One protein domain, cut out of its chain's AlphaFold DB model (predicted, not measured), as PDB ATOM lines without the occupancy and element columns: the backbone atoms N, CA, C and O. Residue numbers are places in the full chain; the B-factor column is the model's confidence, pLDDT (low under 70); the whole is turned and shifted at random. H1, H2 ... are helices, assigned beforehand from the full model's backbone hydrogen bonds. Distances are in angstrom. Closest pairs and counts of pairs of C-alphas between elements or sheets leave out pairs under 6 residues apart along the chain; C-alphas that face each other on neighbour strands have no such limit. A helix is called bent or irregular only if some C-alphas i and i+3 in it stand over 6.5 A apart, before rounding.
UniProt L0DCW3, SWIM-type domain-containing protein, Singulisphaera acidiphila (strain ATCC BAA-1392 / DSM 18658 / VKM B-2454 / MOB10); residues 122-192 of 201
ATOM      1  N   ALA A 122      -6.181 -51.910 -15.325       91.56
ATOM      2  CA  ALA A 122      -5.546 -51.736 -14.019       91.56
ATOM      3  C   ALA A 122      -4.796 -52.994 -13.544       91.56
ATOM      4  O   ALA A 122      -3.706 -52.882 -12.992       91.56
ATOM      5  N   GLU A 123      -5.352 -54.189 -13.765       92.25
ATOM      6  CA  GLU A 123      -4.676 -55.452 -13.435       92.25
ATOM      7  C   GLU A 123      -3.436 -55.675 -14.311       92.25
ATOM      8  O   GLU A 123      -2.432 -56.182 -13.819       92.25
ATOM      9  N   MET A 124      -3.476 -55.261 -15.583       92.56
ATOM     10  CA  MET A 124      -2.307 -55.303 -16.468       92.56
ATOM     11  C   MET A 124      -1.197 -54.366 -15.976       92.56
ATOM     12  O   MET A 124      -0.055 -54.800 -15.854       92.56
ATOM     13  N   ALA A 125      -1.532 -53.122 -15.614       94.06
ATOM     14  CA  ALA A 125      -0.568 -52.187 -15.029       94.06
ATOM     15  C   ALA A 125       0.016 -52.709 -13.700       94.06
ATOM     16  O   ALA A 125       1.222 -52.632 -13.481       94.06
ATOM     17  N   GLN A 126      -0.812 -53.308 -12.835       93.19
ATOM     18  CA  GLN A 126      -0.349 -53.881 -11.567       93.19
ATOM     19  C   GLN A 126       0.595 -55.072 -11.772       93.19
ATOM     20  O   GLN A 126       1.607 -55.168 -11.081       93.19
ATOM     21  N   HIS A 127       0.282 -55.953 -12.724       90.81
ATOM     22  CA  HIS A 127       1.141 -57.082 -13.077       90.81
ATOM     23  C   HIS A 127       2.517 -56.608 -13.562       90.81
ATOM     24  O   HIS A 127       3.538 -57.181 -13.187       90.81
ATOM     25  N   GLU A 128       2.555 -55.544 -14.363       96.06
ATOM     26  CA  GLU A 128       3.815 -54.959 -14.819       96.06
ATOM     27  C   GLU A 128       4.600 -54.324 -13.659       96.06
ATOM     28  O   GLU A 128       5.814 -54.503 -13.551       96.06
ATOM     29  N   ALA A 129       3.911 -53.657 -12.725       95.88
ATOM     30  CA  ALA A 129       4.533 -53.153 -11.501       95.88
ATOM     31  C   ALA A 129       5.193 -54.282 -10.689       95.88
ATOM     32  O   ALA A 129       6.327 -54.133 -10.231       95.88
ATOM     33  N   ASP A 130       4.512 -55.423 -10.538       94.38
ATOM     34  CA  ASP A 130       5.055 -56.602  -9.859       94.38
ATOM     35  C   ASP A 130       6.291 -57.149 -10.576       94.38
ATOM     36  O   ASP A 130       7.298 -57.427  -9.922       94.38
ATOM     37  N   ALA A 131       6.258 -57.236 -11.910       90.88
ATOM     38  CA  ALA A 131       7.406 -57.664 -12.705       90.88
ATOM     39  C   ALA A 131       8.634 -56.775 -12.440       90.88
ATOM     40  O   ALA A 131       9.707 -57.294 -12.125       90.88
ATOM     41  N   PHE A 132       8.476 -55.448 -12.445       94.62
ATOM     42  CA  PHE A 132       9.575 -54.529 -12.139       94.62
ATOM     43  C   PHE A 132      10.103 -54.654 -10.704       94.62
ATOM     44  O   PHE A 132      11.312 -54.541 -10.489       94.62
ATOM     45  N   ARG A 133       9.243 -54.950  -9.720       96.88
ATOM     46  CA  ARG A 133       9.684 -55.204  -8.335       96.88
ATOM     47  C   ARG A 133      10.582 -56.431  -8.232       96.88
ATOM     48  O   ARG A 133      11.537 -56.404  -7.459       96.88
ATOM     49  N   THR A 134      10.316 -57.484  -9.010       92.94
ATOM     50  CA  THR A 134      11.135 -58.712  -8.966       92.94
ATOM     51  C   THR A 134      12.587 -58.496  -9.390       92.94
ATOM     52  O   THR A 134      13.457 -59.252  -8.967       92.94
ATOM     53  N   VAL A 135      12.863 -57.447 -10.171       95.31
ATOM     54  CA  VAL A 135      14.224 -57.085 -10.592       95.31
ATOM     55  C   VAL A 135      15.070 -56.610  -9.403       95.31
ATOM     56  O   VAL A 135      16.273 -56.853  -9.368       95.31
ATOM     57  N   GLY A 136      14.454 -55.955  -8.411       94.62
ATOM     58  CA  GLY A 136      15.117 -55.549  -7.167       94.62
ATOM     59  C   GLY A 136      16.123 -54.395  -7.291       94.62
ATOM     60  O   GLY A 136      16.892 -54.167  -6.359       94.62
ATOM     61  N   THR A 137      16.137 -53.662  -8.408       97.50
ATOM     62  CA  THR A 137      17.007 -52.488  -8.609       97.50
ATOM     63  C   THR A 137      16.285 -51.172  -8.294       97.50
ATOM     64  O   THR A 137      15.052 -51.113  -8.364       97.50
ATOM     65  N   PRO A 138      17.011 -50.080  -7.977       98.00
ATOM     66  CA  PRO A 138      16.409 -48.759  -7.777       98.00
ATOM     67  C   PRO A 138      15.587 -48.271  -8.978       98.00
ATOM     68  O   PRO A 138      14.510 -47.701  -8.798       98.00
ATOM     69  N   GLU A 139      16.059 -48.535 -10.198       97.81
ATOM     70  CA  GLU A 139      15.367 -48.198 -11.443       97.81
ATOM     71  C   GLU A 139      14.079 -49.015 -11.588       97.81
ATOM     72  O   GLU A 139      13.023 -48.450 -11.868       97.81
ATOM     73  N   GLY A 140      14.123 -50.324 -11.309       95.50
ATOM     74  CA  GLY A 140      12.927 -51.172 -11.286       95.50
ATOM     75  C   GLY A 140      11.885 -50.663 -10.286       95.50
ATOM     76  O   GLY A 140      10.702 -50.565 -10.602       95.50
ATOM     77  N   MET A 141      12.322 -50.218  -9.106       97.81
ATOM     78  CA  MET A 141      11.436 -49.632  -8.093       97.81
ATOM     79  C   MET A 141      10.848 -48.271  -8.500       97.81
ATOM     80  O   MET A 141       9.781 -47.893  -8.006       97.81
ATOM     81  N   LEU A 142      11.517 -47.506  -9.368       97.62
ATOM     82  CA  LEU A 142      10.936 -46.301  -9.966       97.62
ATOM     83  C   LEU A 142       9.805 -46.678 -10.926       97.62
ATOM     84  O   LEU A 142       8.691 -46.183 -10.767       97.62
ATOM     85  N   PHE A 143      10.062 -47.596 -11.861       97.69
ATOM     86  CA  PHE A 143       9.053 -48.037 -12.828       97.69
ATOM     87  C   PHE A 143       7.841 -48.686 -12.156       97.69
ATOM     88  O   PHE A 143       6.708 -48.377 -12.520       97.69
ATOM     89  N   ALA A 144       8.056 -49.505 -11.124       96.62
ATOM     90  CA  ALA A 144       6.971 -50.106 -10.354       96.62
ATOM     91  C   ALA A 144       6.030 -49.049  -9.750       96.62
ATOM     92  O   ALA A 144       4.813 -49.179  -9.860       96.62
ATOM     93  N   ARG A 145       6.581 -47.969  -9.175       98.00
ATOM     94  CA  ARG A 145       5.780 -46.869  -8.610       98.00
ATOM     95  C   ARG A 145       4.973 -46.133  -9.675       98.00
ATOM     96  O   ARG A 145       3.798 -45.856  -9.452       98.00
ATOM     97  N   THR A 146       5.569 -45.864 -10.836       98.12
ATOM     98  CA  THR A 146       4.857 -45.249 -11.966       98.12
ATOM     99  C   THR A 146       3.691 -46.124 -12.433       98.12
ATOM    100  O   THR A 146       2.605 -45.618 -12.715       98.12
ATOM    101  N   MET A 147       3.882 -47.446 -12.472       97.88
ATOM    102  CA  MET A 147       2.829 -48.390 -12.855       97.88
ATOM    103  C   MET A 147       1.723 -48.509 -11.795       97.88
ATOM    104  O   MET A 147       0.550 -48.602 -12.158       97.88
ATOM    105  N   ASP A 148       2.050 -48.431 -10.501       97.31
ATOM    106  CA  ASP A 148       1.042 -48.355  -9.431       97.31
ATOM    107  C   ASP A 148       0.193 -47.082  -9.536       97.31
ATOM    108  O   ASP A 148      -1.030 -47.131  -9.379       97.31
ATOM    109  N   GLU A 149       0.833 -45.942  -9.815       97.50
ATOM    110  CA  GLU A 149       0.143 -44.669 -10.016       97.50
ATOM    111  C   GLU A 149      -0.808 -44.754 -11.215       97.50
ATOM    112  O   GLU A 149      -1.974 -44.363 -11.115       97.50
ATOM    113  N   LEU A 150      -0.352 -45.337 -12.324       96.69
ATOM    114  CA  LEU A 150      -1.190 -45.587 -13.491       96.69
ATOM    115  C   LEU A 150      -2.381 -46.498 -13.144       96.69
ATOM    116  O   LEU A 150      -3.523 -46.170 -13.467       96.69
ATOM    117  N   ALA A 151      -2.150 -47.603 -12.429       95.44
ATOM    118  CA  ALA A 151      -3.210 -48.518 -12.000       95.44
ATOM    119  C   ALA A 151      -4.235 -47.839 -11.073       95.44
ATOM    120  O   ALA A 151      -5.434 -48.129 -11.139       95.44
ATOM    121  N   LEU A 152      -3.791 -46.929 -10.200       96.19
ATOM    122  CA  LEU A 152      -4.678 -46.105  -9.380       96.19
ATOM    123  C   LEU A 152      -5.527 -45.170 -10.249       96.19
ATOM    124  O   LEU A 152      -6.749 -45.172 -10.100       96.19
ATOM    125  N   LYS A 153      -4.914 -44.434 -11.184       94.81
ATOM    126  CA  LYS A 153      -5.635 -43.519 -12.083       94.81
ATOM    127  C   LYS A 153      -6.670 -44.259 -12.932       94.81
ATOM    128  O   LYS A 153      -7.816 -43.828 -12.984       94.81
ATOM    129  N   ILE A 154      -6.323 -45.418 -13.499       96.06
ATOM    130  CA  ILE A 154      -7.269 -46.258 -14.257       96.06
ATOM    131  C   ILE A 154      -8.459 -46.685 -13.386       96.06
ATOM    132  O   ILE A 154      -9.600 -46.659 -13.844       96.06
ATOM    133  N   ARG A 155      -8.227 -47.063 -12.120       95.75
ATOM    134  CA  ARG A 155      -9.316 -47.418 -11.192       95.75
ATOM    135  C   ARG A 155     -10.215 -46.229 -10.874       95.75
ATOM    136  O   ARG A 155     -11.428 -46.399 -10.836       95.75
ATOM    137  N   MET A 156      -9.633 -45.049 -10.668       94.81
ATOM    138  CA  MET A 156     -10.388 -43.823 -10.401       94.81
ATOM    139  C   MET A 156     -11.253 -43.409 -11.592       94.81
ATOM    140  O   MET A 156     -12.385 -42.975 -11.395       94.81
ATOM    141  N   THR A 157     -10.750 -43.566 -12.820       96.44
ATOM    142  CA  THR A 157     -11.514 -43.238 -14.028       96.44
ATOM    143  C   THR A 157     -12.445 -44.358 -14.472       96.44
ATOM    144  O   THR A 157     -13.329 -44.103 -15.281       96.44
ATOM    145  N   ALA A 158     -12.276 -45.583 -13.967       94.50
ATOM    146  CA  ALA A 158     -12.930 -46.793 -14.470       94.50
ATOM    147  C   ALA A 158     -12.729 -47.009 -15.985       94.50
ATOM    148  O   ALA A 158     -13.588 -47.593 -16.649       94.50
ATOM    149  N   ALA A 159     -11.607 -46.525 -16.532       92.88
ATOM    150  CA  ALA A 159     -11.311 -46.649 -17.950       92.88
ATOM    151  C   ALA A 159     -10.986 -48.094 -18.347       92.88
ATOM    152  O   ALA A 159     -10.304 -48.830 -17.624       92.88
ATOM    153  N   THR A 160     -11.468 -48.501 -19.520       92.00
ATOM    154  CA  THR A 160     -11.253 -49.867 -20.046       92.00
ATOM    155  C   THR A 160     -10.336 -49.924 -21.261       92.00
ATOM    156  O   THR A 160      -9.845 -51.001 -21.604       92.00
ATOM    157  N   THR A 161     -10.065 -48.772 -21.873       92.19
ATOM    158  CA  THR A 161      -9.159 -48.602 -23.012       92.19
ATOM    159  C   THR A 161      -8.252 -47.385 -22.780       92.19
ATOM    160  O   THR A 161      -8.590 -46.534 -21.952       92.19
ATOM    161  N   PRO A 162      -7.108 -47.286 -23.482       91.44
ATOM    162  CA  PRO A 162      -6.245 -46.104 -23.425       91.44
ATOM    163  C   PRO A 162      -6.969 -44.805 -23.813       91.44
ATOM    164  O   PRO A 162      -6.933 -43.849 -23.049       91.44
ATOM    165  N   ASP A 163      -7.716 -44.801 -24.920       93.31
ATOM    166  CA  ASP A 163      -8.442 -43.608 -25.383       93.31
ATOM    167  C   ASP A 163      -9.503 -43.135 -24.367       93.31
ATOM    168  O   ASP A 163      -9.648 -41.943 -24.104       93.31
ATOM    169  N   ASP A 164     -10.229 -44.073 -23.740       94.25
ATOM    170  CA  ASP A 164     -11.209 -43.781 -22.678       94.25
ATOM    171  C   ASP A 164     -10.519 -43.243 -21.415       94.25
ATOM    172  O   ASP A 164     -11.046 -42.366 -20.731       94.25
ATOM    173  N   TYR A 165      -9.314 -43.731 -21.107       94.88
ATOM    174  CA  TYR A 165      -8.501 -43.212 -20.010       94.88
ATOM    175  C   TYR A 165      -8.091 -41.758 -20.255       94.88
ATOM    176  O   TYR A 165      -8.299 -40.924 -19.374       94.88
ATOM    177  N   GLU A 166      -7.559 -41.448 -21.438       94.25
ATOM    178  CA  GLU A 166      -7.122 -40.094 -21.795       94.25
ATOM    179  C   GLU A 166      -8.288 -39.103 -21.741       94.25
ATOM    180  O   GLU A 166      -8.195 -38.085 -21.053       94.25
ATOM    181  N   ALA A 167      -9.425 -39.455 -22.348       95.81
ATOM    182  CA  ALA A 167     -10.619 -38.614 -22.341       95.81
ATOM    183  C   ALA A 167     -11.136 -38.334 -20.917       95.81
ATOM    184  O   ALA A 167     -11.528 -37.213 -20.592       95.81
ATOM    185  N   ARG A 168     -11.130 -39.338 -20.029       95.25
ATOM    186  CA  ARG A 168     -11.602 -39.162 -18.644       95.25
ATOM    187  C   ARG A 168     -10.632 -38.374 -17.774       95.25
ATOM    188  O   ARG A 168     -11.084 -37.641 -16.896       95.25
ATOM    189  N   ILE A 169      -9.327 -38.527 -17.989       94.38
ATOM    190  CA  ILE A 169      -8.319 -37.724 -17.291       94.38
ATOM    191  C   ILE A 169      -8.441 -36.256 -17.688       94.38
ATOM    192  O   ILE A 169      -8.414 -35.406 -16.805       94.38
ATOM    193  N   GLU A 170      -8.667 -35.954 -18.967       94.44
ATOM    194  CA  GLU A 170      -8.871 -34.575 -19.417       94.44
ATOM    195  C   GLU A 170     -10.072 -33.913 -18.719       94.44
ATOM    196  O   GLU A 170      -9.964 -32.784 -18.235       94.44
ATOM    197  N   ILE A 171     -11.191 -34.636 -18.591       95.19
ATOM    198  CA  ILE A 171     -12.379 -34.162 -17.864       95.19
ATOM    199  C   ILE A 171     -12.060 -33.932 -16.379       95.19
ATOM    200  O   ILE A 171     -12.395 -32.882 -15.834       95.19
ATOM    201  N   LEU A 172     -11.392 -34.884 -15.717       91.75
ATOM    202  CA  LEU A 172     -11.007 -34.750 -14.307       91.75
ATOM    203  C   LEU A 172     -10.066 -33.562 -14.074       91.75
ATOM    204  O   LEU A 172     -10.253 -32.809 -13.117       91.75
ATOM    205  N   ASP A 173      -9.082 -33.370 -14.948       93.69
ATOM    206  CA  ASP A 173      -8.137 -32.259 -14.869       93.69
ATOM    207  C   ASP A 173      -8.833 -30.913 -15.100       93.69
ATOM    208  O   ASP A 173      -8.522 -29.928 -14.418       93.69
ATOM    209  N   ALA A 174      -9.792 -30.854 -16.029       94.88
ATOM    210  CA  ALA A 174     -10.615 -29.672 -16.253       94.88
ATOM    211  C   ALA A 174     -11.449 -29.320 -15.009       94.88
ATOM    212  O   ALA A 174     -11.431 -28.166 -14.573       94.88
ATOM    213  N   ASP A 175     -12.089 -30.311 -14.384       94.88
ATOM    214  CA  ASP A 175     -12.860 -30.156 -13.145       94.88
ATOM    215  C   ASP A 175     -11.993 -29.642 -11.988       94.88
ATOM    216  O   ASP A 175     -12.363 -28.699 -11.279       94.88
ATOM    217  N   VAL A 176     -10.816 -30.245 -11.795       94.88
ATOM    218  CA  VAL A 176      -9.853 -29.826 -10.768       94.88
ATOM    219  C   VAL A 176      -9.432 -28.381 -11.011       94.88
ATOM    220  O   VAL A 176      -9.480 -27.562 -10.091       94.88
ATOM    221  N   ARG A 177      -9.078 -28.036 -12.254       96.88
ATOM    222  CA  ARG A 177      -8.688 -26.674 -12.632       96.88
ATOM    223  C   ARG A 177      -9.807 -25.671 -12.362       96.88
ATOM    224  O   ARG A 177      -9.536 -24.614 -11.795       96.88
ATOM    225  N   GLN A 178     -11.046 -26.003 -12.713       96.25
ATOM    226  CA  GLN A 178     -12.197 -25.133 -12.487       96.25
ATOM    227  C   GLN A 178     -12.449 -24.899 -10.991       96.25
ATOM    228  O   GLN A 178     -12.681 -23.761 -10.581       96.25
ATOM    229  N   ARG A 179     -12.341 -25.938 -10.150       96.25
ATOM    230  CA  ARG A 179     -12.480 -25.794  -8.689       96.25
ATOM    231  C   ARG A 179     -11.395 -24.906  -8.092       96.25
ATOM    232  O   ARG A 179     -11.708 -24.028  -7.294       96.25
ATOM    233  N   TRP A 180     -10.139 -25.086  -8.498       97.00
ATOM    234  CA  TRP A 180      -9.041 -24.233  -8.031       97.00
ATOM    235  C   TRP A 180      -9.214 -22.773  -8.449       97.00
ATOM    236  O   TRP A 180      -8.965 -21.875  -7.648       97.00
ATOM    237  N   GLN A 181      -9.680 -22.525  -9.675       97.12
ATOM    238  CA  GLN A 181      -9.999 -21.171 -10.132       97.12
ATOM    239  C   GLN A 181     -11.124 -20.538  -9.306       97.12
ATOM    240  O   GLN A 181     -11.018 -19.367  -8.952       97.12
ATOM    241  N   ALA A 182     -12.166 -21.301  -8.963       96.44
ATOM    242  CA  ALA A 182     -13.258 -20.817  -8.122       96.44
ATOM    243  C   ALA A 182     -12.773 -20.443  -6.711       96.44
ATOM    244  O   ALA A 182     -13.050 -19.337  -6.253       96.44
ATOM    245  N   ILE A 183     -11.976 -21.310  -6.070       96.38
ATOM    246  CA  ILE A 183     -11.372 -21.039  -4.754       96.38
ATOM    247  C   ILE A 183     -10.524 -19.764  -4.813       96.38
ATOM    248  O   ILE A 183     -10.735 -18.844  -4.026       96.38
ATOM    249  N   GLY A 184      -9.620 -19.664  -5.791       96.19
ATOM    250  CA  GLY A 184      -8.764 -18.486  -5.943       96.19
ATOM    251  C   GLY A 184      -9.550 -17.198  -6.221       96.19
ATOM    252  O   GLY A 184      -9.202 -16.135  -5.706       96.19
ATOM    253  N   TYR A 185     -10.637 -17.278  -6.996       96.81
ATOM    254  CA  TYR A 185     -11.525 -16.140  -7.245       96.81
ATOM    255  C   TYR A 185     -12.242 -15.685  -5.966       96.81
ATOM    256  O   TYR A 185     -12.299 -14.487  -5.681       96.81
ATOM    257  N   GLU A 186     -12.762 -16.622  -5.173       94.81
ATOM    258  CA  GLU A 186     -13.423 -16.326  -3.901       94.81
ATOM    259  C   GLU A 186     -12.455 -15.719  -2.882       94.81
ATOM    260  O   GLU A 186     -12.770 -14.686  -2.284       94.81
ATOM    261  N   GLU A 187     -11.265 -16.299  -2.727       95.19
ATOM    262  CA  GLU A 187     -10.206 -15.775  -1.859       95.19
ATOM    263  C   GLU A 187      -9.792 -14.357  -2.271       95.19
ATOM    264  O   GLU A 187      -9.727 -13.456  -1.428       95.19
ATOM    265  N   GLY A 188      -9.598 -14.122  -3.574       94.81
ATOM    266  CA  GLY A 188      -9.283 -12.800  -4.117       94.81
ATOM    267  C   GLY A 188     -10.393 -11.777  -3.860       94.81
ATOM    268  O   GLY A 188     -10.122 -10.652  -3.430       94.81
ATOM    269  N   ARG A 189     -11.658 -12.176  -4.039       93.94
ATOM    270  CA  ARG A 189     -12.826 -11.338  -3.732       93.94
ATOM    271  C   ARG A 189     -12.877 -10.975  -2.245       93.94
ATOM    272  O   ARG A 189     -13.095  -9.813  -1.907       93.94
ATOM    273  N   HIS A 190     -12.637 -11.939  -1.355       88.56
ATOM    274  CA  HIS A 190     -12.603 -11.709   0.091       88.56
ATOM    275  C   HIS A 190     -11.440 -10.812   0.532       88.56
ATOM    276  O   HIS A 190     -11.611 -10.014   1.454       88.56
ATOM    277  N   ALA A 191     -10.275 -10.916  -0.110       90.12
ATOM    278  CA  ALA A 191      -9.137 -10.046   0.164       90.12
ATOM    279  C   ALA A 191      -9.409  -8.595  -0.271       90.12
ATOM    280  O   ALA A 191      -9.148  -7.668   0.492       90.12
ATOM    281  N   GLY A 192     -10.005  -8.398  -1.454       86.12
ATOM    282  CA  GLY A 192     -10.325  -7.069  -1.984       86.12
ATOM    283  C   GLY A 192     -11.371  -6.298  -1.168       86.12
ATOM    284  O   GLY A 192     -11.289  -5.075  -1.063       86.12
TER     285      GLY A 192
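AT A GLANCE: This is residues 122 to 192 of the 201 residues of the protein "SWIM-type domain-containing protein" of Singulisphaera acidiphila (strain ATCC BAA-1392 / DSM 18658 / VKM B-2454 / MOB10) (UniProt L0DCW3). Two helices, H1 and H2, lie side by side as a helical hairpin, and a long third helix, H3, meets the last residues of H2 near its own beginning and makes a corner with it, like an L. Residues 173 to 192 of H3 stick out as a free arm, which makes much of the length. The printed part has 71 residues, with three named helices in the order H1, H2, H3 and no named strand; the class is all helix. The whole is extended, with a radius of gyration of the C-alphas of 17.7 A, and only just flat, spanning 56 by 28 by 13 A.

IN THESE COORDINATES: H1 is residues 122 to 135, 20.8 A from first to last C-alpha, and it begins at C-alpha 122 at (-5.546, -51.736, -14.019). A tight link of 2 residues, Gly 136 and Thr 137, leads to H2, residues 138 to 157, which measures 29.1 A and begins at C-alpha 138 at (16.409, -48.759, -7.777). A tight link of 4 residues, 158 to 161, leads to H3, residues 162 to 192. H3 is the longest helix, with 31 residues and 44.7 A from first to last C-alpha, and it ends at C-alpha 192 at (-10.325, -7.069, -1.984). No helix is bent or irregular.

HOW THE PARTS SIT: H1 and H2 form a helical hairpin. They touch, with 30 pairs of C-alphas within 8 A, and the closest C-alphas are those of Ala 129 and Ala 144, 4.1 A apart. Their lines stand at a shallow tilt of 10 degrees and they run opposite ways, with 8.5 A from centre to centre. H2 and H3 touch with 4 pairs of C-alphas within 8 A, through residues 154 to 157 of H2 and residues 165 to 169 of H3 alone. Their closest C-alphas are those of Thr 157 and Arg 168, 6.2 A apart. The lines of H2 and H3 are about perpendicular, at 82 degrees, and their centres are 23.5 A apart. H1 and H3 are apart. In H2 and H3 every O i to N i+4 pair is within hydrogen-bond range; in H1 it is 9 of 10.

THE WHOLE: The two C-alphas farthest apart are those of Val 135 and Gly 192, 56.4 A. The first and last printed C-alphas, those of Ala 122 and Gly 192, are 46.5 A apart. Residues 173 to 192, which belong to H3, stand free; the body without them has 51 residues and spans 36 by 16 by 15 A. The printed part has no cut, and both links are tight. The mean pLDDT of the printed part is 94.9, and no printed residue is under 70.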